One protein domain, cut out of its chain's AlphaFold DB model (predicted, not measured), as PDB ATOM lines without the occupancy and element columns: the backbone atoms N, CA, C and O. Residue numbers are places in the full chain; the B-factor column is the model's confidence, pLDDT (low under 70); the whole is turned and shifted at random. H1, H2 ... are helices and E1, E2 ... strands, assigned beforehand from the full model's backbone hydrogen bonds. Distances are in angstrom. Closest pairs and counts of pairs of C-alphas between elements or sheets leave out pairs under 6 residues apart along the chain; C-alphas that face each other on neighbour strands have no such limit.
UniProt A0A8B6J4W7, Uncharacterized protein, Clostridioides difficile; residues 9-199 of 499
ATOM      1  N   SER A   9      56.779 -37.120   2.256       97.88
ATOM      2  CA  SER A   9      55.483 -37.010   1.570       97.88
ATOM      3  C   SER A   9      55.419 -37.933   0.343       97.88
ATOM      4  O   SER A   9      56.399 -38.592  -0.014       97.88
ATOM      5  N   TYR A  10      54.251 -37.992  -0.294       98.06
ATOM      6  CA  TYR A  10      53.926 -38.882  -1.404       98.06
ATOM      7  C   TYR A  10      53.218 -38.127  -2.536       98.06
ATOM      8  O   TYR A  10      52.417 -37.227  -2.279       98.06
ATOM      9  N   PHE A  11      53.468 -38.517  -3.789       98.00
ATOM     10  CA  PHE A  11      52.821 -37.919  -4.962       98.00
ATOM     11  C   PHE A  11      51.292 -37.952  -4.873       98.00
ATOM     12  O   PHE A  11      50.666 -39.008  -4.824       98.00
ATOM     13  N   GLY A  12      50.680 -36.774  -4.904       98.25
ATOM     14  CA  GLY A  12      49.233 -36.603  -4.834       98.25
ATOM     15  C   GLY A  12      48.690 -36.441  -3.413       98.25
ATOM     16  O   GLY A  12      47.497 -36.167  -3.266       98.25
ATOM     17  N   SER A  13      49.519 -36.583  -2.376       98.31
ATOM     18  CA  SER A  13      49.058 -36.529  -0.991       98.31
ATOM     19  C   SER A  13      48.893 -35.106  -0.471       98.31
ATOM     20  O   SER A  13      49.707 -34.232  -0.741       98.31
ATOM     21  N   TYR A  14      47.864 -34.889   0.354       98.31
ATOM     22  CA  TYR A  14      47.721 -33.679   1.174       98.31
ATOM     23  C   TYR A  14      48.310 -33.848   2.586       98.31
ATOM     24  O   TYR A  14      48.027 -33.042   3.476       98.31
ATOM     25  N   MET A  15      49.110 -34.893   2.806       98.38
ATOM     26  CA  MET A  15      49.767 -35.197   4.073       98.38
ATOM     27  C   MET A  15      51.283 -35.199   3.907       98.38
ATOM     28  O   MET A  15      51.801 -35.698   2.915       98.38
ATOM     29  N   SER A  16      51.993 -34.713   4.919       98.00
ATOM     30  CA  SER A  16      53.432 -34.951   5.063       98.00
ATOM     31  C   SER A  16      53.799 -35.215   6.517       98.00
ATOM     32  O   SER A  16      53.054 -34.855   7.426       98.00
ATOM     33  N   ILE A  17      54.946 -35.845   6.752       98.44
ATOM     34  CA  ILE A  17      55.545 -35.981   8.079       98.44
ATOM     35  C   ILE A  17      56.813 -35.136   8.122       98.44
ATOM     36  O   ILE A  17      57.683 -35.238   7.260       98.44
ATOM     37  N   SER A  18      56.920 -34.305   9.150       97.00
ATOM     38  CA  SER A  18      58.100 -33.484   9.432       97.00
ATOM     39  C   SER A  18      58.671 -33.840  10.800       97.00
ATOM     40  O   SER A  18      57.988 -34.477  11.603       97.00
ATOM     41  N   TYR A  19      59.908 -33.427  11.064       97.25
ATOM     42  CA  TYR A  19      60.550 -33.603  12.362       97.25
ATOM     43  C   TYR A  19      61.127 -32.280  12.867       97.25
ATOM     44  O   TYR A  19      61.780 -31.559  12.112       97.25
ATOM     45  N   SER A  20      60.938 -31.996  14.154       96.12
ATOM     46  CA  SER A  20      61.613 -30.906  14.869       96.12
ATOM     47  C   SER A  20      62.080 -31.389  16.238       96.12
ATOM     48  O   SER A  20      61.480 -32.302  16.800       96.12
ATOM     49  N   ASP A  21      63.115 -30.763  16.796       94.38
ATOM     50  CA  ASP A  21      63.621 -31.138  18.124       94.38
ATOM     51  C   ASP A  21      62.620 -30.796  19.250       94.38
ATOM     52  O   ASP A  21      62.624 -31.434  20.298       94.38
ATOM     53  N   GLU A  22      61.717 -29.834  19.023       93.50
ATOM     54  CA  GLU A  22      60.680 -29.430  19.983       93.50
ATOM     55  C   GLU A  22      59.480 -30.393  19.998       93.50
ATOM     56  O   GLU A  22      59.030 -30.835  21.058       93.50
ATOM     57  N   LEU A  23      58.943 -30.735  18.820       94.62
ATOM     58  CA  LEU A  23      57.705 -31.517  18.713       94.62
ATOM     59  C   LEU A  23      57.935 -32.996  18.382       94.62
ATOM     60  O   LEU A  23      57.030 -33.803  18.609       94.62
ATOM     61  N   GLY A  24      59.122 -33.379  17.914       97.62
ATOM     62  CA  GLY A  24      59.377 -34.693  17.331       97.62
ATOM     63  C   GLY A  24      58.730 -34.828  15.951       97.62
ATOM     64  O   GLY A  24      58.655 -33.855  15.196       97.62
ATOM     65  N   PHE A  25      58.268 -36.037  15.619       98.44
ATOM     66  CA  PHE A  25      57.538 -36.295  14.379       98.44
ATOM     67  C   PHE A  25      56.129 -35.708  14.424       98.44
ATOM     68  O   PHE A  25      55.357 -35.996  15.338       98.44
ATOM     69  N   THR A  26      55.768 -34.965  13.383       98.19
ATOM     70  CA  THR A  26      54.448 -34.345  13.260       98.19
ATOM     71  C   THR A  26      53.865 -34.590  11.880       98.19
ATOM     72  O   THR A  26      54.507 -34.291  10.868       98.19
ATOM     73  N   LEU A  27      52.629 -35.093  11.846       98.44
ATOM     74  CA  LEU A  27      51.800 -35.109  10.646       98.44
ATOM     75  C   LEU A  27      51.342 -33.681  10.345       98.44
ATOM     76  O   LEU A  27      50.775 -33.003  11.204       98.44
ATOM     77  N   LYS A  28      51.560 -33.247   9.110       97.75
ATOM     78  CA  LYS A  28      51.211 -31.927   8.600       97.75
ATOM     79  C   LYS A  28      50.140 -32.044   7.515       97.75
ATOM     80  O   LYS A  28      50.180 -32.951   6.684       97.75
ATOM     81  N   SER A  29      49.216 -31.090   7.487       97.50
ATOM     82  CA  SER A  29      48.248 -30.905   6.408       97.50
ATOM     83  C   SER A  29      48.808 -29.949   5.355       97.50
ATOM     84  O   SER A  29      49.145 -28.809   5.667       97.50
ATOM     85  N   LEU A  30      48.845 -30.393   4.097       97.62
ATOM     86  CA  LEU A  30      49.319 -29.617   2.944       97.62
ATOM     87  C   LEU A  30      48.203 -28.835   2.231       97.62
ATOM     88  O   LEU A  30      48.363 -28.400   1.093       97.62
ATOM     89  N   ARG A  31      47.046 -28.667   2.875       96.38
ATOM     90  CA  ARG A  31      45.910 -27.915   2.319       96.38
ATOM     91  C   ARG A  31      46.152 -26.417   2.452       96.38
ATOM     92  O   ARG A  31      46.629 -25.967   3.489       96.38
ATOM     93  N   GLY A  32      45.746 -25.619   1.468       95.62
ATOM     94  CA  GLY A  32      45.957 -24.166   1.462       95.62
ATOM     95  C   GLY A  32      45.401 -23.466   2.708       95.62
ATOM     96  O   GLY A  32      46.033 -22.569   3.269       95.62
ATOM     97  N   LYS A  33      44.251 -23.929   3.207       93.25
ATOM     98  CA  LYS A  33      43.616 -23.453   4.449       93.25
ATOM     99  C   LYS A  33      44.422 -23.742   5.722       93.25
ATOM    100  O   LYS A  33      44.240 -23.050   6.716       93.25
ATOM    101  N   SER A  34      45.349 -24.695   5.671       94.12
ATOM    102  CA  SER A  34      46.266 -25.040   6.761       94.12
ATOM    103  C   SER A  34      47.501 -24.131   6.806       94.12
ATOM    104  O   SER A  34      48.367 -24.325   7.647       94.12
ATOM    105  N   LYS A  35      47.622 -23.109   5.944       90.69
ATOM    106  CA  LYS A  35      48.824 -22.250   5.893       90.69
ATOM    107  C   LYS A  35      49.190 -21.608   7.240       90.69
ATOM    108  O   LYS A  35      50.368 -21.440   7.528       90.69
ATOM    109  N   GLN A  36      48.203 -21.211   8.047       90.06
ATOM    110  CA  GLN A  36      48.461 -20.563   9.345       90.06
ATOM    111  C   GLN A  36      48.892 -21.548  10.435       90.06
ATOM    112  O   GLN A  36      49.528 -21.152  11.406       90.06
ATOM    113  N   ASN A  37      48.520 -22.815  10.287       93.12
ATOM    114  CA  ASN A  37      48.917 -23.896  11.167       93.12
ATOM    115  C   ASN A  37      48.790 -25.195  10.378       93.12
ATOM    116  O   ASN A  37      47.678 -25.580  10.022       93.12
ATOM    117  N   MET A  38      49.921 -25.833  10.085       95.44
ATOM    118  CA  MET A  38      49.963 -27.071   9.311       95.44
ATOM    119  C   MET A  38      49.936 -28.315  10.196       95.44
ATOM    120  O   MET A  38      49.632 -29.388   9.692       95.44
ATOM    121  N   ASP A  39      50.250 -28.193  11.486       96.44
ATOM    122  CA  ASP A  39      50.330 -29.315  12.419       96.44
ATOM    123  C   ASP A  39      48.958 -29.951  12.622       96.44
ATOM    124  O   ASP A  39      48.003 -29.274  12.988       96.44
ATOM    125  N   VAL A  40      48.865 -31.260  12.379       97.25
ATOM    126  CA  VAL A  40      47.655 -32.058  12.609       97.25
ATOM    127  C   VAL A  40      47.775 -32.805  13.927       97.25
ATOM    128  O   VAL A  40      46.880 -32.719  14.765       97.25
ATOM    129  N   LEU A  41      48.861 -33.566  14.090       98.00
ATOM    130  CA  LEU A  41      49.133 -34.355  15.287       98.00
ATOM    131  C   LEU A  41      50.619 -34.680  15.427       98.00
ATOM    132  O   LEU A  41      51.311 -34.867  14.425       98.00
ATOM    133  N   ARG A  42      51.088 -34.818  16.667       98.38
ATOM    134  CA  ARG A  42      52.404 -35.378  16.996       98.38
ATOM    135  C   ARG A  42      52.326 -36.894  17.068       98.38
ATOM    136  O   ARG A  42      51.349 -37.444  17.573       98.38
ATOM    137  N   ILE A  43      53.381 -37.549  16.609       98.62
ATOM    138  CA  ILE A  43      53.543 -39.001  16.605       98.62
ATOM    139  C   ILE A  43      54.541 -39.351  17.709       98.62
ATOM    140  O   ILE A  43      55.719 -39.004  17.619       98.62
ATOM    141  N   ILE A  44      54.071 -40.025  18.758       98.44
ATOM    142  CA  ILE A  44      54.862 -40.320  19.955       98.44
ATOM    143  C   ILE A  44      54.950 -41.845  20.128       98.44
ATOM    144  O   ILE A  44      53.944 -42.476  20.464       98.44
ATOM    145  N   PRO A  45      56.123 -42.464  19.909       97.44
ATOM    146  CA  PRO A  45      56.339 -43.876  20.205       97.44
ATOM    147  C   PRO A  45      56.188 -44.152  21.700       97.44
ATOM    148  O   PRO A  45      56.621 -43.356  22.536       97.44
ATOM    149  N   THR A  46      55.600 -45.296  22.046       96.50
ATOM    150  CA  THR A  46      55.410 -45.693  23.443       96.50
ATOM    151  C   THR A  46      55.722 -47.164  23.681       96.50
ATOM    152  O   THR A  46      55.583 -48.001  22.788       96.50
ATOM    153  N   VAL A  47      56.092 -47.473  24.923       94.56
ATOM    154  CA  VAL A  47      56.147 -48.833  25.466       94.56
ATOM    155  C   VAL A  47      55.328 -48.846  26.752       94.56
ATOM    156  O   VAL A  47      55.534 -48.001  27.621       94.56
ATOM    157  N   ASN A  48      54.378 -49.776  26.886       92.31
ATOM    158  CA  ASN A  48      53.407 -49.792  27.992       92.31
ATOM    159  C   ASN A  48      52.627 -48.463  28.132       92.31
ATOM    160  O   ASN A  48      52.401 -47.996  29.247       92.31
ATOM    161  N   ASN A  49      52.250 -47.823  27.016       92.50
ATOM    162  CA  ASN A  49      51.632 -46.486  26.984       92.50
ATOM    163  C   ASN A  49      52.485 -45.353  27.602       92.50
ATOM    164  O   ASN A  49      51.962 -44.271  27.889       92.50
ATOM    165  N   ILE A  50      53.790 -45.554  27.797       95.44
ATOM    166  CA  ILE A  50      54.725 -44.528  28.279       95.44
ATOM    167  C   ILE A  50      55.584 -44.062  27.095       95.44
ATOM    168  O   ILE A  50      56.149 -44.921  26.415       95.44
ATOM    169  N   PRO A  51      55.676 -42.743  26.815       96.88
ATOM    170  CA  PRO A  51      56.590 -42.209  25.807       96.88
ATOM    171  C   PRO A  51      58.024 -42.685  26.031       96.88
ATOM    172  O   PRO A  51      58.483 -42.750  27.171       96.88
ATOM    173  N   VAL A  52      58.718 -43.008  24.946       96.69
ATOM    174  CA  VAL A  52      60.112 -43.460  24.992       96.69
ATOM    175  C   VAL A  52      61.010 -42.520  24.208       96.69
ATOM    176  O   VAL A  52      60.588 -41.950  23.202       96.69
ATOM    177  N   ASP A  53      62.258 -42.407  24.651       96.56
ATOM    178  CA  ASP A  53      63.321 -41.848  23.824       96.56
ATOM    179  C   ASP A  53      63.588 -42.779  22.638       96.56
ATOM    180  O   ASP A  53      63.459 -44.005  22.749       96.56
ATOM    181  N   TYR A  54      63.949 -42.199  21.497       97.50
ATOM    182  CA  TYR A  54      64.145 -42.939  20.260       97.50
ATOM    183  C   TYR A  54      65.251 -42.343  19.395       97.50
ATOM    184  O   TYR A  54      65.525 -41.143  19.417       97.50
ATOM    185  N   GLU A  55      65.825 -43.203  18.567       97.50
ATOM    186  CA  GLU A  55      66.612 -42.832  17.396       97.50
ATOM    187  C   GLU A  55      65.776 -43.080  16.140       97.50
ATOM    188  O   GLU A  55      64.798 -43.836  16.166       97.50
ATOM    189  N   PHE A  56      66.135 -42.458  15.019       97.88
ATOM    190  CA  PHE A  56      65.431 -42.710  13.770       97.88
ATOM    191  C   PHE A  56      66.333 -42.644  12.543       97.88
ATOM    192  O   PHE A  56      67.321 -41.913  12.493       97.88
ATOM    193  N   GLU A  57      65.925 -43.381  11.519       97.62
ATOM    194  CA  GLU A  57      66.468 -43.328  10.168       97.62
ATOM    195  C   GLU A  57      65.335 -42.942   9.215       97.62
ATOM    196  O   GLU A  57      64.237 -43.492   9.293       97.62
ATOM    197  N   ALA A  58      65.584 -41.987   8.320       97.00
ATOM    198  CA  ALA A  58      64.611 -41.563   7.316       97.00
ATOM    199  C   ALA A  58      65.233 -41.576   5.916       97.00
ATOM    200  O   ALA A  58      66.277 -40.958   5.654       97.00
ATOM    201  N   ASP A  59      64.557 -42.248   4.993       95.19
ATOM    202  CA  ASP A  59      64.814 -42.160   3.562       95.19
ATOM    203  C   ASP A  59      63.608 -41.541   2.836       95.19
ATOM    204  O   ASP A  59      62.724 -40.957   3.455       95.19
ATOM    205  N   TYR A  60      63.612 -41.586   1.505       95.62
ATOM    206  CA  TYR A  60      62.548 -41.002   0.687       95.62
ATOM    207  C   TYR A  60      61.231 -41.792   0.725       95.62
ATOM    208  O   TYR A  60      60.214 -41.311   0.232       95.62
ATOM    209  N   PHE A  61      61.230 -43.004   1.278       96.69
ATOM    210  CA  PHE A  61      60.128 -43.961   1.162       96.69
ATOM    211  C   PHE A  61      59.625 -44.465   2.514       96.69
ATOM    212  O   PHE A  61      58.509 -44.977   2.598       96.69
ATOM    213  N   SER A  62      60.435 -44.323   3.560       98.06
ATOM    214  CA  SER A  62      60.122 -44.788   4.898       98.06
ATOM    215  C   SER A  62      60.850 -44.017   5.996       98.06
ATOM    216  O   SER A  62      61.926 -43.445   5.801       98.06
ATOM    217  N   ILE A  63      60.253 -44.061   7.183       98.62
ATOM    218  CA  ILE A  63      60.866 -43.638   8.440       98.62
ATOM    219  C   ILE A  63      60.903 -44.858   9.356       98.62
ATOM    220  O   ILE A  63      59.881 -45.516   9.543       98.62
ATOM    221  N   LEU A  64      62.059 -45.149   9.938       98.44
ATOM    222  CA  LEU A  64      62.243 -46.198  10.931       98.44
ATOM    223  C   LEU A  64      62.620 -45.561  12.264       98.44
ATOM    224  O   LEU A  64      63.705 -45.003  12.400       98.44
ATOM    225  N   ILE A  65      61.733 -45.670  13.244       98.38
ATOM    226  CA  ILE A  65      61.952 -45.225  14.620       98.38
ATOM    227  C   ILE A  65      62.389 -46.434  15.452       98.38
ATOM    228  O   ILE A  65      61.707 -47.460  15.437       98.38
ATOM    229  N   LYS A  66      63.508 -46.328  16.175       98.00
ATOM    230  CA  LYS A  66      64.111 -47.396  16.989       98.00
ATOM    231  C   LYS A  66      64.227 -46.963  18.448       98.00
ATOM    232  O   LYS A  66      64.597 -45.830  18.738       98.00
ATOM    233  N   PHE A  67      63.955 -47.884  19.363       96.19
ATOM    234  CA  PHE A  67      64.127 -47.703  20.806       96.19
ATOM    235  C   PHE A  67      64.387 -49.066  21.465       96.19
ATOM    236  O   PHE A  67      64.181 -50.107  20.846       96.19
ATOM    237  N   ASN A  68      64.845 -49.084  22.721       85.88
ATOM    238  CA  ASN A  68      65.439 -50.273  23.367       85.88
ATOM    239  C   ASN A  68      64.640 -51.588  23.242       85.88
ATOM    240  O   ASN A  68      65.241 -52.657  23.224       85.88
ATOM    241  N   ASN A  69      63.308 -51.524  23.155       84.19
ATOM    242  CA  ASN A  69      62.425 -52.694  23.176       84.19
ATOM    243  C   ASN A  69      61.562 -52.859  21.911       84.19
ATOM    244  O   ASN A  69      60.623 -53.658  21.924       84.19
ATOM    245  N   GLY A  70      61.842 -52.117  20.835       95.38
ATOM    246  CA  GLY A  70      61.036 -52.204  19.623       95.38
ATOM    247  C   GLY A  70      61.337 -51.158  18.557       95.38
ATOM    248  O   GLY A  70      62.316 -50.414  18.619       95.38
ATOM    249  N   SER A  71      60.473 -51.125  17.553       97.31
ATOM    250  CA  SER A  71      60.567 -50.197  16.435       97.31
ATOM    251  C   SER A  71      59.198 -49.848  15.872       97.31
ATOM    252  O   SER A  71      58.256 -50.630  15.993       97.31
ATOM    253  N   ILE A  72      59.112 -48.703  15.198       98.00
ATOM    254  CA  ILE A  72      57.949 -48.306  14.402       98.00
ATOM    255  C   ILE A  72      58.434 -47.897  13.014       98.00
ATOM    256  O   ILE A  72      59.226 -46.966  12.880       98.00
ATOM    257  N   SER A  73      57.943 -48.591  11.994       98.44
ATOM    258  CA  SER A  73      58.206 -48.291  10.590       98.44
ATOM    259  C   SER A  73      57.019 -47.547   9.987       98.44
ATOM    260  O   SER A  73      55.873 -47.951  10.170       98.44
ATOM    261  N   ILE A  74      57.282 -46.473   9.249       98.69
ATOM    262  CA  ILE A  74      56.263 -45.596   8.667       98.69
ATOM    263  C   ILE A  74      56.457 -45.537   7.155       98.69
ATOM    264  O   ILE A  74      57.574 -45.302   6.698       98.69
ATOM    265  N   CYS A  75      55.393 -45.736   6.376       98.62
ATOM    266  CA  CYS A  75      55.397 -45.509   4.928       98.62
ATOM    267  C   CYS A  75      54.018 -45.051   4.432       98.62
ATOM    268  O   CYS A  75      53.016 -45.184   5.135       98.62
ATOM    269  N   PHE A  76      53.962 -44.497   3.223       98.56
ATOM    270  CA  PHE A  76      52.692 -44.193   2.563       98.56
ATOM    271  C   PHE A  76      52.107 -45.443   1.889       98.56
ATOM    272  O   PHE A  76      52.833 -46.232   1.283       98.56
ATOM    273  N   ASP A  77      50.783 -45.580   1.949       97.50
ATOM    274  CA  ASP A  77      49.994 -46.531   1.159       97.50
ATOM    275  C   ASP A  77      49.109 -45.752   0.178       97.50
ATOM    276  O   ASP A  77      47.931 -45.468   0.416       97.50
ATOM    277  N   GLY A  78      49.732 -45.326  -0.921       97.25
ATOM    278  CA  GLY A  78      49.133 -44.396  -1.873       97.25
ATOM    279  C   GLY A  78      49.022 -42.967  -1.330       97.25
ATOM    280  O   GLY A  78      49.651 -42.591  -0.347       97.25
ATOM    281  N   ASP A  79      48.201 -42.148  -1.989       97.81
ATOM    282  CA  ASP A  79      48.143 -40.701  -1.734       97.81
ATOM    283  C   ASP A  79      47.337 -40.288  -0.488       97.81
ATOM    284  O   ASP A  79      47.399 -39.135  -0.061       97.81
ATOM    285  N   SER A  80      46.571 -41.208   0.103       97.50
ATOM    286  CA  SER A  80      45.604 -40.881   1.162       97.50
ATOM    287  C   SER A  80      45.843 -41.618   2.466       97.50
ATOM    288  O   SER A  80      45.115 -41.345   3.412       97.50
ATOM    289  N   LYS A  81      46.805 -42.544   2.547       98.31
ATOM    290  CA  LYS A  81      47.040 -43.346   3.755       98.31
ATOM    291  C   LYS A  81      48.508 -43.364   4.147       98.31
ATOM    292  O   LYS A  81      49.385 -43.450   3.292       98.31
ATOM    293  N   ILE A  82      48.749 -43.352   5.450       98.69
ATOM    294  CA  ILE A  82      50.054 -43.597   6.058       98.69
ATOM    295  C   ILE A  82      49.919 -44.817   6.960       98.69
ATOM    296  O   ILE A  82      49.023 -44.873   7.808       98.69
ATOM    297  N   LEU A  83      50.805 -45.786   6.763       98.31
ATOM    298  CA  LEU A  83      50.908 -46.989   7.570       98.31
ATOM    299  C   LEU A  83      51.983 -46.804   8.630       98.31
ATOM    300  O   LEU A  83      53.079 -46.332   8.333       98.31
ATOM    301  N   PHE A  84      51.674 -47.249   9.839       98.19
ATOM    302  CA  PHE A  84      52.597 -47.353  10.955       98.19
ATOM    303  C   PHE A  84      52.617 -48.810  11.390       98.19
ATOM    304  O   PHE A  84      51.614 -49.317  11.890       98.19
ATOM    305  N   TYR A  85      53.747 -49.475  11.195       97.19
ATOM    306  CA  TYR A  85      53.960 -50.855  11.598       97.19
ATOM    307  C   TYR A  85      54.869 -50.889  12.827       97.19
ATOM    308  O   TYR A  85      56.055 -50.564  12.743       97.19
ATOM    309  N   GLY A  86      54.297 -51.222  13.981       95.94
ATOM    310  CA  GLY A  86      55.000 -51.343  15.250       95.94
ATOM    311  C   GLY A  86      55.402 -52.785  15.535       95.94
ATOM    312  O   GLY A  86      54.614 -53.701  15.318       95.94
ATOM    313  N   LYS A  87      56.613 -52.977  16.063       95.38
ATOM    314  CA  LYS A  87      57.146 -54.278  16.476       95.38
ATOM    315  C   LYS A  87      57.845 -54.181  17.825       95.38
ATOM    316  O   LYS A  87      58.672 -53.295  18.027       95.38
ATOM    317  N   GLY A  88      57.570 -55.129  18.710       94.12
ATOM    318  CA  GLY A  88      58.157 -55.238  20.041       94.12
ATOM    319  C   GLY A  88      57.099 -55.375  21.129       94.12
ATOM    320  O   GLY A  88      55.930 -55.049  20.930       94.12
ATOM    321  N   LYS A  89      57.527 -55.849  22.302       93.00
ATOM    322  CA  LYS A  89      56.615 -56.120  23.414       93.00
ATOM    323  C   LYS A  89      55.994 -54.826  23.950       93.00
ATOM    324  O   LYS A  89      56.721 -53.939  24.396       93.00
ATOM    325  N   ASN A  90      54.664 -54.763  23.982       91.81
ATOM    326  CA  ASN A  90      53.860 -53.639  24.471       91.81
ATOM    327  C   ASN A  90      54.173 -52.312  23.763       91.81
ATOM    328  O   ASN A  90      54.072 -51.244  24.374       91.81
ATOM    329  N   VAL A  91      54.589 -52.384  22.497       94.75
ATOM    330  CA  VAL A  91      54.845 -51.214  21.653       94.75
ATOM    331  C   VAL A  91      53.523 -50.618  21.177       94.75
ATOM    332  O   VAL A  91      52.609 -51.342  20.778       94.75
ATOM    333  N   GLY A  92      53.431 -49.290  21.212       95.69
ATOM    334  CA  GLY A  92      52.243 -48.535  20.820       95.69
ATOM    335  C   GLY A  92      52.570 -47.123  20.339       95.69
ATOM    336  O   GLY A  92      53.724 -46.683  20.376       95.69
ATOM    337  N   LEU A  93      51.541 -46.386  19.930       96.69
ATOM    338  CA  LEU A  93      51.612 -44.981  19.528       96.69
ATOM    339  C   LEU A  93      50.680 -44.126  20.375       96.69
ATOM    340  O   LEU A  93      49.523 -44.476  20.584       96.69
ATOM    341  N   LYS A  94      51.168 -42.949  20.755       98.19
ATOM    342  CA  LYS A  94      50.343 -41.817  21.166       98.19
ATOM    343  C   LYS A  94      50.299 -40.802  20.038       98.19
ATOM    344  O   LYS A  94      51.341 -40.335  19.581       98.19
ATOM    345  N   LEU A  95      49.093 -40.455  19.604       98.62
ATOM    346  CA  LEU A  95      48.851 -39.399  18.628       98.62
ATOM    347  C   LEU A  95      48.225 -38.204  19.351       98.62
ATOM    348  O   LEU A  95      47.040 -38.222  19.690       98.62
ATOM    349  N   ASP A  96      49.032 -37.181  19.618       98.19
ATOM    350  CA  ASP A  96      48.578 -35.938  20.245       98.19
ATOM    351  C   ASP A  96      48.100 -34.973  19.163       98.19
ATOM    352  O   ASP A  96      48.890 -34.506  18.348       98.19
ATOM    353  N   THR A  97      46.800 -34.685  19.138       97.56
ATOM    354  CA  THR A  97      46.164 -33.910  18.057       97.56
ATOM    355  C   THR A  97      46.297 -32.394  18.187       97.56
ATOM    356  O   THR A  97      45.744 -31.670  17.357       97.56
ATOM    357  N   LEU A  98      47.026 -31.907  19.200       95.12
ATOM    358  CA  LEU A  98      47.358 -30.489  19.381       95.12
ATOM    359  C   LEU A  98      46.155 -29.547  19.165       95.12
ATOM    360  O   LEU A  98      46.188 -28.702  18.260       95.12
ATOM    361  N   PRO A  99      45.039 -29.720  19.897       94.88
ATOM    362  CA  PRO A  99      43.898 -28.829  19.746       94.88
ATOM    363  C   PRO A  99      44.279 -27.406  20.188       94.88
ATOM    364  O   PRO A  99      44.901 -27.193  21.224       94.88
ATOM    365  N   VAL A 100      43.910 -26.428  19.372       93.31
ATOM    366  CA  VAL A 100      44.125 -24.991  19.557       93.31
ATOM    367  C   VAL A 100      42.811 -24.297  19.906       93.31
ATOM    368  O   VAL A 100      42.820 -23.350  20.688       93.31
ATOM    369  N   TYR A 101      41.689 -24.747  19.336       92.94
ATOM    370  CA  TYR A 101      40.381 -24.089  19.449       92.94
ATOM    371  C   TYR A 101      39.335 -24.952  20.172       92.94
ATOM    372  O   TYR A 101      39.423 -26.181  20.170       92.94
ATOM    373  N   ASN A 102      38.288 -24.316  20.716       90.50
ATOM    374  CA  ASN A 102      37.149 -24.990  21.372       90.50
ATOM    375  C   ASN A 102      36.505 -26.102  20.512       90.50
ATOM    376  O   ASN A 102      36.031 -27.105  21.037       90.50
ATOM    377  N   PHE A 103      36.494 -25.946  19.182       89.56
ATOM    378  CA  PHE A 103      35.879 -26.899  18.248       89.56
ATOM    379  C   PHE A 103      36.782 -28.064  17.811       89.56
ATOM    380  O   PHE A 103      36.416 -28.831  16.919       89.56
ATOM    381  N   GLU A 104      37.948 -28.235  18.433       90.81
ATOM    382  CA  GLU A 104      38.854 -29.355  18.156       90.81
ATOM    383  C   GLU A 104      38.653 -30.503  19.138       90.81
ATOM    384  O   GLU A 104      39.374 -30.649  20.123       90.81
ATOM    385  N   TYR A 105      37.659 -31.334  18.834       92.44
ATOM    386  CA  TYR A 105      37.367 -32.582  19.527       92.44
ATOM    387  C   TYR A 105      37.189 -33.720  18.520       92.44
ATOM    388  O   TYR A 105      36.491 -33.595  17.517       92.44
ATOM    389  N   ASN A 106      37.842 -34.840  18.797       96.69
ATOM    390  CA  ASN A 106      37.834 -36.048  17.966       96.69
ATOM    391  C   ASN A 106      36.763 -37.050  18.412       96.69
ATOM    392  O   ASN A 106      36.205 -36.931  19.498       96.69
ATOM    393  N   TYR A 107      36.497 -38.055  17.582       96.19
ATOM    394  CA  TYR A 107      35.406 -39.006  17.792       96.19
ATOM    395  C   TYR A 107      35.934 -40.431  17.877       96.19
ATOM    396  O   TYR A 107      36.509 -40.907  16.904       96.19
ATOM    397  N   LEU A 108      35.683 -41.126  18.989       97.19
ATOM    398  CA  LEU A 108      35.840 -42.578  19.065       97.19
ATOM    399  C   LEU A 108      34.546 -43.230  18.579       97.19
ATOM    400  O   LEU A 108      33.468 -42.974  19.112       97.19
ATOM    401  N   MET A 109      34.650 -44.036  17.534       95.88
ATOM    402  CA  MET A 109      33.518 -44.625  16.827       95.88
ATOM    403  C   MET A 109      33.783 -46.104  16.549       95.88
ATOM    404  O   MET A 109      34.897 -46.590  16.708       95.88
ATOM    405  N   GLY A 110      32.757 -46.825  16.100       94.38
ATOM    406  CA  GLY A 110      32.863 -48.236  15.733       94.38
ATOM    407  C   GLY A 110      32.052 -49.150  16.640       94.38
ATOM    408  O   GLY A 110      31.201 -48.703  17.410       94.38
ATOM    409  N   LYS A 111      32.275 -50.455  16.486       92.25
ATOM    410  CA  LYS A 111      31.710 -51.482  17.368       92.25
ATOM    411  C   LYS A 111      32.781 -51.894  18.368       92.25
ATOM    412  O   LYS A 111      33.966 -51.734  18.089       92.25
ATOM    413  N   LYS A 112      32.346 -52.489  19.479       87.81
ATOM    414  CA  LYS A 112      33.247 -53.104  20.453       87.81
ATOM    415  C   LYS A 112      34.276 -53.999  19.743       87.81
ATOM    416  O   LYS A 112      33.877 -54.793  18.890       87.81
ATOM    417  N   ASP A 113      35.551 -53.839  20.090       84.50
ATOM    418  CA  ASP A 113      36.703 -54.574  19.538       84.50
ATOM    419  C   ASP A 113      37.044 -54.243  18.061       84.50
ATOM    420  O   ASP A 113      37.795 -54.966  17.411       84.50
ATOM    421  N   SER A 114      36.497 -53.152  17.518       90.38
ATOM    422  CA  SER A 114      36.767 -52.633  16.161       90.38
ATOM    423  C   SER A 114      36.645 -51.102  16.105       90.38
ATOM    424  O   SER A 114      36.147 -50.518  15.131       90.38
ATOM    425  N   GLU A 115      37.039 -50.453  17.197       95.38
ATOM    426  CA  GLU A 115      36.986 -49.011  17.365       95.38
ATOM    427  C   GLU A 115      37.998 -48.291  16.465       95.38
ATOM    428  O   GLU A 115      39.116 -48.748  16.225       95.38
ATOM    429  N   TYR A 116      37.606 -47.113  15.995       97.38
ATOM    430  CA  TYR A 116      38.443 -46.199  15.232       97.38
ATOM    431  C   TYR A 116      38.203 -44.769  15.696       97.38
ATOM    432  O   TYR A 116      37.150 -44.444  16.250       97.38
ATOM    433  N   CYS A 117      39.173 -43.896  15.453       98.12
ATOM    434  CA  CYS A 117      39.067 -42.487  15.777       98.12
ATOM    435  C   CYS A 117      38.943 -41.643  14.508       98.12
ATOM    436  O   CYS A 117      39.681 -41.837  13.547       98.12
ATOM    437  N   VAL A 118      38.053 -40.656  14.515       98.25
ATOM    438  CA  VAL A 118      38.052 -39.581  13.520       98.25
ATOM    439  C   VAL A 118      38.596 -38.320  14.171       98.25
ATOM    440  O   VAL A 118      38.024 -37.815  15.135       98.25
ATOM    441  N   ILE A 119      39.696 -37.807  13.631       97.75
ATOM    442  CA  ILE A 119      40.285 -36.531  14.017       97.75
ATOM    443  C   ILE A 119      39.506 -35.411  13.337       97.75
ATOM    444  O   ILE A 119      39.452 -35.359  12.108       97.75
ATOM    445  N   ASN A 120      38.938 -34.501  14.124       95.88
ATOM    446  CA  ASN A 120      38.344 -33.260  13.638       95.88
ATOM    447  C   ASN A 120      39.349 -32.121  13.823       95.88
ATOM    448  O   ASN A 120      39.358 -31.442  14.850       95.88
ATOM    449  N   SER A 121      40.210 -31.914  12.828       95.25
ATOM    450  CA  SER A 121      41.188 -30.833  12.885       95.25
ATOM    451  C   SER A 121      40.552 -29.528  12.418       95.25
ATOM    452  O   SER A 121      40.582 -29.187  11.231       95.25
ATOM    453  N   TYR A 122      39.952 -28.790  13.353       93.81
ATOM    454  CA  TYR A 122      39.348 -27.489  13.065       93.81
ATOM    455  C   TYR A 122      40.408 -26.461  12.651       93.81
ATOM    456  O   TYR A 122      40.164 -25.693  11.724       93.81
ATOM    457  N   LYS A 123      41.618 -26.493  13.234       93.88
ATOM    458  CA  LYS A 123      42.716 -25.581  12.856       93.88
ATOM    459  C   LYS A 123      43.163 -25.743  11.400       93.88
ATOM    460  O   LYS A 123      43.585 -24.775  10.777       93.88
ATOM    461  N   ASN A 124      43.042 -26.955  10.853       94.44
ATOM    462  CA  ASN A 124      43.334 -27.263   9.452       94.44
ATOM    463  C   ASN A 124      42.056 -27.352   8.594       94.44
ATOM    464  O   ASN A 124      42.125 -27.670   7.406       94.44
ATOM    465  N   LEU A 125      40.877 -27.140   9.192       93.94
ATOM    466  CA  LEU A 125      39.556 -27.294   8.580       93.94
ATOM    467  C   LEU A 125      39.377 -28.629   7.831       93.94
ATOM    468  O   LEU A 125      38.812 -28.664   6.735       93.94
ATOM    469  N   THR A 126      39.897 -29.732   8.367       94.50
ATOM    470  CA  THR A 126      39.900 -31.045   7.702       94.50
ATOM    471  C   THR A 126      39.753 -32.192   8.701       94.50
ATOM    472  O   THR A 126      39.682 -31.965   9.908       94.50
ATOM    473  N   LYS A 127      39.661 -33.429   8.201       96.75
ATOM    474  CA  LYS A 127      39.490 -34.621   9.031       96.75
ATOM    475  C   LYS A 127      40.431 -35.730   8.600       96.75
ATOM    476  O   LYS A 127      40.722 -35.875   7.414       96.75
ATOM    477  N   PHE A 128      40.822 -36.538   9.574       98.31
ATOM    478  CA  PHE A 128      41.619 -37.742   9.368       98.31
ATOM    479  C   PHE A 128      40.966 -38.914  10.090       98.31
ATOM    480  O   PHE A 128      40.331 -38.737  11.126       98.31
ATOM    481  N   LEU A 129      41.119 -40.108   9.547       98.19
ATOM    482  CA  LEU A 129      40.666 -41.353  10.143       98.19
ATOM    483  C   LEU A 129      41.884 -42.081  10.705       98.19
ATOM    484  O   LEU A 129      42.891 -42.192  10.015       98.19
ATOM    485  N   VAL A 130      41.788 -42.589  11.927       98.44
ATOM    486  CA  VAL A 130      42.817 -43.392  12.588       98.44
ATOM    487  C   VAL A 130      42.202 -44.716  13.007       98.44
ATOM    488  O   VAL A 130      41.214 -44.736  13.739       98.44
ATOM    489  N   PHE A 131      42.782 -45.827  12.575       97.44
ATOM    490  CA  PHE A 131      42.345 -47.162  12.980       97.44
ATOM    491  C   PHE A 131      43.524 -48.127  13.039       97.44
ATOM    492  O   PHE A 131      44.572 -47.875  12.444       97.44
ATOM    493  N   SER A 132      43.348 -49.240  13.747       95.06
ATOM    494  CA  SER A 132      44.328 -50.323  13.796       95.06
ATOM    495  C   SER A 132      43.718 -51.619  13.275       95.06
ATOM    496  O   SER A 132      42.552 -51.893  13.539       95.06
ATOM    497  N   VAL A 133      44.489 -52.397  12.513       91.38
ATOM    498  CA  VAL A 133      44.029 -53.662  11.903       91.38
ATOM    499  C   VAL A 133      44.075 -54.816  12.910       91.38
ATOM    500  O   VAL A 133      43.173 -55.643  12.979       91.38
ATOM    501  N   ASP A 134      45.137 -54.850  13.701       87.25
ATOM    502  CA  ASP A 134      45.567 -55.889  14.645       87.25
ATOM    503  C   ASP A 134      45.889 -55.285  16.031       87.25
ATOM    504  O   ASP A 134      46.559 -55.889  16.871       87.25
ATOM    505  N   GLY A 135      45.354 -54.093  16.292       87.38
ATOM    506  CA  GLY A 135      45.476 -53.365  17.547       87.38
ATOM    507  C   GLY A 135      44.154 -52.766  18.018       87.38
ATOM    508  O   GLY A 135      43.082 -53.070  17.494       87.38
ATOM    509  N   LYS A 136      44.235 -51.913  19.035       91.38
ATOM    510  CA  LYS A 136      43.117 -51.163  19.620       91.38
ATOM    511  C   LYS A 136      43.405 -49.680  19.588       91.38
ATOM    512  O   LYS A 136      44.527 -49.266  19.872       91.38
ATOM    513  N   VAL A 137      42.365 -48.902  19.311       95.69
ATOM    514  CA  VAL A 137      42.392 -47.443  19.364       95.69
ATOM    515  C   VAL A 137      41.564 -46.975  20.553       95.69
ATOM    516  O   VAL A 137      40.413 -47.372  20.703       95.69
ATOM    517  N   ASN A 138      42.142 -46.118  21.389       96.44
ATOM    518  CA  ASN A 138      41.445 -45.451  22.485       96.44
ATOM    519  C   ASN A 138      41.593 -43.939  22.346       96.44
ATOM    520  O   ASN A 138      42.558 -43.452  21.760       96.44
ATOM    521  N   LEU A 139      40.635 -43.197  22.895       97.75
ATOM    522  CA  LEU A 139      40.602 -41.743  22.827       97.75
ATOM    523  C   LEU A 139      40.470 -41.164  24.236       97.75
ATOM    524  O   LEU A 139      39.490 -41.439  24.928       97.75
ATOM    525  N   SER A 140      41.436 -40.337  24.627       97.75
ATOM    526  CA  SER A 140      41.448 -39.611  25.898       97.75
ATOM    527  C   SER A 140      41.443 -38.112  25.624       97.75
ATOM    528  O   SER A 140      42.335 -37.602  24.943       97.75
ATOM    529  N   GLN A 141      40.442 -37.392  26.135       96.94
ATOM    530  CA  GLN A 141      40.285 -35.963  25.863       96.94
ATOM    531  C   GLN A 141      39.819 -35.190  27.089       96.94
ATOM    532  O   GLN A 141      39.049 -35.693  27.903       96.94
ATOM    533  N   ASN A 142      40.248 -33.936  27.157       94.94
ATOM    534  CA  ASN A 142      39.696 -32.922  28.038       94.94
ATOM    535  C   ASN A 142      39.318 -31.733  27.156       94.94
ATOM    536  O   ASN A 142      40.203 -31.061  26.622       94.94
ATOM    537  N   ILE A 143      38.017 -31.550  26.934       90.56
ATOM    538  CA  ILE A 143      37.475 -30.558  26.008       90.56
ATOM    539  C   ILE A 143      36.660 -29.547  26.804       90.56
ATOM    540  O   ILE A 143      35.694 -29.900  27.479       90.56
ATOM    541  N   PHE A 144      37.040 -28.286  26.680       86.62
ATOM    542  CA  PHE A 144      36.266 -27.145  27.119       86.62
ATOM    543  C   PHE A 144      35.472 -26.589  25.933       86.62
ATOM    544  O   PHE A 144      36.026 -26.331  24.864       86.62
ATOM    545  N   ILE A 145      34.164 -26.419  26.128       82.69
ATOM    546  CA  ILE A 145      33.260 -25.721  25.211       82.69
ATOM    547  C   ILE A 145      32.595 -24.631  26.042       82.69
ATOM    548  O   ILE A 145      32.012 -24.932  27.082       82.69
ATOM    549  N   ASP A 146      32.713 -23.378  25.610       83.75
ATOM    550  CA  ASP A 146      32.048 -22.273  26.298       83.75
ATOM    551  C   ASP A 146      30.546 -22.199  25.979       83.75
ATOM    552  O   ASP A 146      30.057 -22.751  24.992       83.75
ATOM    553  N   ASP A 147      29.820 -21.455  26.813       88.31
ATOM    554  CA  ASP A 147      28.364 -21.289  26.713       88.31
ATOM    555  C   ASP A 147      27.914 -20.570  25.428       88.31
ATOM    556  O   ASP A 147      26.731 -20.564  25.091       88.31
ATOM    557  N   CYS A 148      28.844 -19.936  24.710       87.19
ATOM    558  CA  CYS A 148      28.578 -19.186  23.487       87.19
ATOM    559  C   CYS A 148      28.935 -19.969  22.218       87.19
ATOM    560  O   CYS A 148      28.787 -19.423  21.124       87.19
ATOM    561  N   ALA A 149      29.416 -21.212  22.350       83.00
ATOM    562  CA  ALA A 149      29.976 -21.994  21.253       83.00
ATOM    563  C   ALA A 149      30.982 -21.173  20.420       83.00
ATOM    564  O   ALA A 149      30.914 -21.130  19.190       83.00
ATOM    565  N   SER A 150      31.888 -20.456  21.089       84.12
ATOM    566  CA  SER A 150      32.861 -19.609  20.405       84.12
ATOM    567  C   SER A 150      33.986 -20.431  19.768       84.12
ATOM    568  O   SER A 150      34.311 -21.536  20.206       84.12
ATOM    569  N   THR A 151      34.654 -19.848  18.773       84.50
ATOM    570  CA  THR A 151      35.858 -20.398  18.129       84.50
ATOM    571  C   THR A 151      37.152 -19.938  18.810       84.50
ATOM    572  O   THR A 151      38.216 -19.925  18.188       84.50
ATOM    573  N   ASN A 152      37.077 -19.532  20.081       89.56
ATOM    574  CA  ASN A 152      38.234 -19.055  20.826       89.56
ATOM    575  C   ASN A 152      39.282 -20.154  21.026       89.56
ATOM    576  O   ASN A 152      39.000 -21.357  20.956       89.56
ATOM    577  N   LYS A 153      40.518 -19.717  21.289       90.19
ATOM    578  CA  LYS A 153      41.581 -20.625  21.715       90.19
ATOM    579  C   LYS A 153      41.218 -21.255  23.059       90.19
ATOM    580  O   LYS A 153      40.743 -20.550  23.949       90.19
ATOM    581  N   ALA A 154      41.487 -22.545  23.202       87.44
ATOM    582  CA  ALA A 154      41.150 -23.321  24.389       87.44
ATOM    583  C   ALA A 154      42.332 -24.184  24.821       87.44
ATOM    584  O   ALA A 154      43.102 -24.648  23.982       87.44
ATOM    585  N   ASN A 155      42.447 -24.449  26.121       89.25
ATOM    586  CA  ASN A 155      43.439 -25.390  26.644       89.25
ATOM    587  C   ASN A 155      42.890 -26.825  26.615       89.25
ATOM    588  O   ASN A 155      42.760 -27.480  27.649       89.25
ATOM    589  N   ASN A 156      42.487 -27.266  25.426       92.94
ATOM    590  CA  ASN A 156      41.983 -28.613  25.212       92.94
ATOM    591  C   ASN A 156      43.155 -29.597  25.141       92.94
ATOM    592  O   ASN A 156      44.268 -29.248  24.760       92.94
ATOM    593  N   THR A 157      42.896 -30.859  25.460       95.69
ATOM    594  CA  THR A 157      43.840 -31.954  25.200       95.69
ATOM    595  C   THR A 157      43.101 -33.084  24.518       95.69
ATOM    596  O   THR A 157      41.983 -33.407  24.920       95.69
ATOM    597  N   SER A 158      43.715 -33.708  23.519       97.44
ATOM    598  CA  SER A 158      43.124 -34.864  22.861       97.44
ATOM    599  C   SER A 158      44.201 -35.795  22.319       97.44
ATOM    600  O   SER A 158      44.919 -35.444  21.378       97.44
ATOM    601  N   ILE A 159      44.254 -36.992  22.898       98.31
ATOM    602  CA  ILE A 159      45.263 -38.018  22.652       98.31
ATOM    603  C   ILE A 159      44.567 -39.293  22.179       98.31
ATOM    604  O   ILE A 159      43.602 -39.747  22.796       98.31
ATOM    605  N   ILE A 160      45.074 -39.866  21.090       98.44
ATOM    606  CA  ILE A 160      44.666 -41.179  20.590       98.44
ATOM    607  C   ILE A 160      45.775 -42.176  20.917       98.44
ATOM    608  O   ILE A 160      46.904 -42.010  20.456       98.44
ATOM    609  N   ASP A 161      45.452 -43.206  21.689       97.94
ATOM    610  CA  ASP A 161      46.363 -44.309  21.997       97.94
ATOM    611  C   ASP A 161      46.104 -45.469  21.031       97.94
ATOM    612  O   ASP A 161      44.964 -45.920  20.892       97.94
ATOM    613  N   VAL A 162      47.159 -45.983  20.400       96.81
ATOM    614  CA  VAL A 162      47.113 -47.170  19.540       96.81
ATOM    615  C   VAL A 162      48.037 -48.240  20.103       96.81
ATOM    616  O   VAL A 162      49.231 -48.003  20.260       96.81
ATOM    617  N   ASN A 163      47.489 -49.416  20.407       91.75
ATOM    618  CA  ASN A 163      48.209 -50.511  21.065       91.75
ATOM    619  C   ASN A 163      47.998 -51.840  20.341       91.75
ATOM    620  O   ASN A 163      46.920 -52.077  19.804       91.75
ATOM    621  N   SER A 164      48.993 -52.728  20.380       88.38
ATOM    622  CA  SER A 164      48.865 -54.102  19.875       88.38
ATOM    623  C   SER A 164      47.828 -54.919  20.652       88.38
ATOM    624  O   SER A 164      47.715 -54.790  21.870       88.38
ATOM    625  N   ASN A 165      47.105 -55.808  19.959       82.62
ATOM    626  CA  ASN A 165      46.262 -56.826  20.599       82.62
ATOM    627  C   ASN A 165      47.041 -58.077  21.034       82.62
ATOM    628  O   ASN A 165      46.553 -58.838  21.865       82.62
ATOM    629  N   THR A 166      48.208 -58.324  20.437       80.25
ATOM    630  CA  THR A 166      49.010 -59.549  20.617       80.25
ATOM    631  C   THR A 166      50.291 -59.298  21.414       80.25
ATOM    632  O   THR A 166      51.185 -60.146  21.440       80.25
ATOM    633  N   ASP A 167      50.391 -58.113  22.018       77.31
ATOM    634  CA  ASP A 167      51.556 -57.519  22.672       77.31
ATOM    635  C   ASP A 167      52.798 -57.342  21.788       77.31
ATOM    636  O   ASP A 167      53.727 -56.692  22.241       77.31
ATOM    637  N   ASN A 168      52.862 -57.872  20.563       87.12
ATOM    638  CA  ASN A 168      54.116 -57.930  19.803       87.12
ATOM    639  C   ASN A 168      54.140 -57.054  18.554       87.12
ATOM    640  O   ASN A 168      55.203 -56.544  18.207       87.12
ATOM    641  N   GLU A 169      53.016 -56.920  17.856       92.19
ATOM    642  CA  GLU A 169      52.957 -56.200  16.582       92.19
ATOM    643  C   GLU A 169      51.623 -55.472  16.427       92.19
ATOM    644  O   GLU A 169      50.596 -55.929  16.935       92.19
ATOM    645  N   PHE A 170      51.646 -54.320  15.761       92.88
ATOM    646  CA  PHE A 170      50.431 -53.652  15.313       92.88
ATOM    647  C   PHE A 170      50.663 -52.895  14.006       92.88
ATOM    648  O   PHE A 170      51.767 -52.448  13.698       92.88
ATOM    649  N   THR A 171      49.576 -52.663  13.292       95.69
ATOM    650  CA  THR A 171      49.455 -51.858  12.092       95.69
ATOM    651  C   THR A 171      48.386 -50.809  12.349       95.69
ATOM    652  O   THR A 171      47.203 -51.114  12.534       95.69
ATOM    653  N   CYS A 172      48.814 -49.554  12.394       97.25
ATOM    654  CA  CYS A 172      47.951 -48.385  12.469       97.25
ATOM    655  C   CYS A 172      47.910 -47.699  11.106       97.25
ATOM    656  O   CYS A 172      48.935 -47.557  10.439       97.25
ATOM    657  N   VAL A 173      46.730 -47.239  10.712       98.44
ATOM    658  CA  VAL A 173      46.504 -46.501   9.474       98.44
ATOM    659  C   VAL A 173      45.958 -45.128   9.821       98.44
ATOM    660  O   VAL A 173      44.971 -45.017  10.550       98.44
ATOM    661  N   ILE A 174      46.589 -44.092   9.272       98.56
ATOM    662  CA  ILE A 174      46.033 -42.739   9.237       98.56
ATOM    663  C   ILE A 174      45.596 -42.454   7.802       98.56
ATOM    664  O   ILE A 174      46.419 -42.525   6.891       98.56
ATOM    665  N   GLU A 175      44.317 -42.149   7.592       98.44
ATOM    666  CA  GLU A 175      43.737 -41.852   6.280       98.44
ATOM    667  C   GLU A 175      43.204 -40.410   6.204       98.44
ATOM    668  O   GLU A 175      42.469 -39.963   7.084       98.44
ATOM    669  N   ASP A 176      43.539 -39.686   5.135       97.69
ATOM    670  CA  ASP A 176      42.964 -38.371   4.814       97.69
ATOM    671  C   ASP A 176      41.502 -38.529   4.358       97.69
ATOM    672  O   ASP A 176      41.217 -39.130   3.318       97.69
ATOM    673  N   ILE A 177      40.558 -37.986   5.137       97.06
ATOM    674  CA  ILE A 177      39.106 -38.046   4.879       97.06
ATOM    675  C   ILE A 177      38.492 -36.644   4.959       97.06
ATOM    676  O   ILE A 177      37.637 -36.354   5.796       97.06
ATOM    677  N   PRO A 178      38.892 -35.726   4.070       94.25
ATOM    678  CA  PRO A 178      38.784 -34.288   4.299       94.25
ATOM    679  C   PRO A 178      37.355 -33.738   4.383       94.25
ATOM    680  O   PRO A 178      37.178 -32.597   4.809       94.25
ATOM    681  N   THR A 179      36.353 -34.499   3.939       90.56
ATOM    682  CA  THR A 179      34.970 -34.027   3.759       90.56
ATOM    683  C   THR A 179      33.926 -34.851   4.507       90.56
ATOM    684  O   THR A 179      32.971 -34.281   5.035       90.56
ATOM    685  N   HIS A 180      34.082 -36.171   4.582       90.94
ATOM    686  CA  HIS A 180      33.032 -37.090   5.020       90.94
ATOM    687  C   HIS A 180      33.487 -37.949   6.198       90.94
ATOM    688  O   HIS A 180      34.674 -38.194   6.384       90.94
ATOM    689  N   MET A 181      32.520 -38.420   6.989       93.69
ATOM    690  CA  MET A 181      32.775 -39.529   7.904       93.69
ATOM    691  C   MET A 181      32.936 -40.806   7.090       93.69
ATOM    692  O   MET A 181      32.207 -41.024   6.120       93.69
ATOM    693  N   LYS A 182      33.871 -41.655   7.500       92.62
ATOM    694  CA  LYS A 182      34.172 -42.907   6.822       92.62
ATOM    695  C   LYS A 182      34.377 -44.003   7.862       92.62
ATOM    696  O   LYS A 182      35.011 -43.771   8.884       92.62
ATOM    697  N   VAL A 183      33.832 -45.185   7.586       94.38
ATOM    698  CA  VAL A 183      34.155 -46.405   8.337       94.38
ATOM    699  C   VAL A 183      35.463 -46.973   7.773       94.38
ATOM    700  O   VAL A 183      35.611 -46.978   6.548       94.38
ATOM    701  N   PRO A 184      36.402 -47.446   8.613       95.50
ATOM    702  CA  PRO A 184      37.650 -48.025   8.136       95.50
ATOM    703  C   PRO A 184      37.454 -49.140   7.111       95.50
ATOM    704  O   PRO A 184      36.572 -49.990   7.245       95.50
ATOM    705  N   ASP A 185      38.326 -49.144   6.106       91.50
ATOM    706  CA  ASP A 185      38.488 -50.268   5.190       91.50
ATOM    707  C   ASP A 185      39.408 -51.298   5.858       91.50
ATOM    708  O   ASP A 185      40.634 -51.248   5.712       91.50
ATOM    709  N   TYR A 186      38.808 -52.161   6.682       88.69
ATOM    710  CA  TYR A 186      39.515 -53.239   7.367       88.69
ATOM    711  C   TYR A 186      39.904 -54.322   6.360       88.69
ATOM    712  O   TYR A 186      39.086 -55.136   5.934       88.69
ATOM    713  N   LYS A 187      41.185 -54.325   6.007       91.25
ATOM    714  CA  LYS A 187      41.851 -55.318   5.167       91.25
ATOM    715  C   LYS A 187      43.246 -55.581   5.718       91.25
ATOM    716  O   LYS A 187      43.707 -54.873   6.613       91.25
ATOM    717  N   GLU A 188      43.930 -56.571   5.165       90.12
ATOM    718  CA  GLU A 188      45.353 -56.745   5.428       90.12
ATOM    719  C   GLU A 188      46.140 -55.599   4.771       90.12
ATOM    720  O   GLU A 188      46.019 -55.354   3.568       90.12
ATOM    721  N   TYR A 189      46.930 -54.885   5.572       93.62
ATOM    722  CA  TYR A 189      47.873 -53.874   5.098       93.62
ATOM    723  C   TYR A 189      49.284 -54.419   5.282       93.62
ATOM    724  O   TYR A 189      49.673 -54.782   6.388       93.62
ATOM    725  N   ASN A 190      50.052 -54.479   4.197       94.31
ATOM    726  CA  ASN A 190      51.396 -55.040   4.208       94.31
ATOM    727  C   ASN A 190      52.432 -53.937   3.966       94.31
ATOM    728  O   ASN A 190      52.523 -53.398   2.861       94.31
ATOM    729  N   PHE A 191      53.227 -53.636   4.995       95.25
ATOM    730  CA  PHE A 191      54.226 -52.564   4.966       95.25
ATOM    731  C   PHE A 191      55.204 -52.696   3.789       95.25
ATOM    732  O   PHE A 191      55.408 -51.742   3.042       95.25
ATOM    733  N   GLU A 192      55.765 -53.890   3.578       96.81
ATOM    734  CA  GLU A 192      56.733 -54.139   2.502       96.81
ATOM    735  C   GLU A 192      56.119 -53.940   1.113       96.81
ATOM    736  O   GLU A 192      56.771 -53.445   0.195       96.81
ATOM    737  N   THR A 193      54.845 -54.283   0.946       97.31
ATOM    738  CA  THR A 193      54.130 -54.106  -0.320       97.31
ATOM    739  C   THR A 193      53.923 -52.622  -0.619       97.31
ATOM    740  O   THR A 193      54.266 -52.169  -1.714       97.31
ATOM    741  N   SER A 194      53.441 -51.836   0.349       97.50
ATOM    742  CA  SER A 194      53.263 -50.383   0.197       97.50
ATOM    743  C   SER A 194      54.602 -49.662  -0.017       97.50
ATOM    744  O   SER A 194      54.714 -48.797  -0.895       97.50
ATOM    745  N   LEU A 195      55.658 -50.089   0.686       97.69
ATOM    746  CA  LEU A 195      57.017 -49.577   0.507       97.69
ATOM    747  C   LEU A 195      57.563 -49.864  -0.899       97.69
ATOM    748  O   LEU A 195      58.078 -48.962  -1.563       97.69
ATOM    749  N   ASN A 196      57.441 -51.105  -1.379       98.06
ATOM    750  CA  ASN A 196      57.924 -51.497  -2.704       98.06
ATOM    751  C   ASN A 196      57.141 -50.816  -3.831       98.06
ATOM    752  O   ASN A 196      57.743 -50.396  -4.821       98.06
ATOM    753  N   ASN A 197      55.829 -50.632  -3.667       96.88
ATOM    754  CA  ASN A 197      55.006 -49.873  -4.609       96.88
ATOM    755  C   ASN A 197      55.463 -48.411  -4.700       96.88
ATOM    756  O   ASN A 197      55.669 -47.900  -5.801       96.88
ATOM    757  N   THR A 198      55.697 -47.761  -3.556       96.56
ATOM    758  CA  THR A 198      56.198 -46.378  -3.502       96.56
ATOM    759  C   THR A 198      57.570 -46.256  -4.169       96.56
ATOM    760  O   THR A 198      57.765 -45.402  -5.034       96.56
ATOM    761  N   LYS A 199      58.508 -47.153  -3.829       97.69
ATOM    762  CA  LYS A 199      59.843 -47.208  -4.446       97.69
ATOM    763  C   LYS A 199      59.757 -47.378  -5.958       97.69
ATOM    764  O   LYS A 199      60.471 -46.694  -6.682       97.69
TER     765      LYS A 199
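AT A GLANCE: This is residues 9 to 199 of the 499 residues of an uncharacterized protein of Clostridioides difficile (UniProt A0A8B6J4W7). Two strongly twisted sheets lie face to face as a sandwich, the larger of eight strands and the smaller of six, with the strands of one at 32 degrees to those of the other. The single short helix, H1, packs on the larger sheet over E6, and the long link of residues 143 to 156 reaches out at one end of the longest axis. The printed part has 191 residues, with E1 to E14 in order along the chain and then H1; both sheets are antiparallel, and the class is mostly strand. The whole is compact and rounded, with a radius of gyration of the C-alphas of 15.9 A and spans of 48 by 34 by 34 A.

HOW THE PARTS SIT: The larger sheet runs E4 (residues 55 to 58), E5 (63 to 67), E6 (70 to 76), E7 (81 to 87), E14 (169 to 176), E11 (126 to 132), E10 (116 to 121) and E9 (107 to 109). E4 to E7 form a meander, each strand the antiparallel neighbour of the one before, and so do E9 to E11. N 84 and O 172, 2.8 A apart, link E7 and E14 within hydrogen-bond range; N 175 and O 129, 2.8 A, do so for E14 and E11. The smaller sheet runs E1 (15 to 20), E2 (24 to 29), E3 (39 to 47), E8 (91 to 96), E13 (157 to 164) and E12 (135 to 142), with E1 to E3 another meander. N 44 and O 94 of E3 and E8 are 2.9 A apart. Between the sheets, the closest C-alphas of E13 and E14 are Ser 164 and Phe 170, 4.8 A, and those of E10 and E12 are Tyr 116 and Val 137, 5.8 A. E1 and E4 are apart. H1 (residues 191 to 199) is on the larger sheet at a height over the sheet of 8.8 A, slantwise to the strands, at 42 degrees to E6 on the local plane; the closest C-alphas of the two are Cys 75 and Leu 195, 6.2 A. In H1 every O i to N i+4 pair is within hydrogen-bond range.

IN THESE COORDINATES: E1 begins at C-alpha 15, (49.767, -35.197, 4.073). The longer strands are E3, 24.2 A from first to last C-alpha, E12, 23.7 A, E14, 23.6 A, and E13, 23.3 A. H1 measures 12.2 A and ends at C-alpha 199, (59.843, -47.208, -4.446).

THE WHOLE: The C-alphas farthest apart are those of Asp 147 and Asn 196, 51.5 A. The printed part has no cut. The long links are E12 to E13 and E14 to H1. Mean pLDDT of the printed part is 94.7, and no printed residue is under 70.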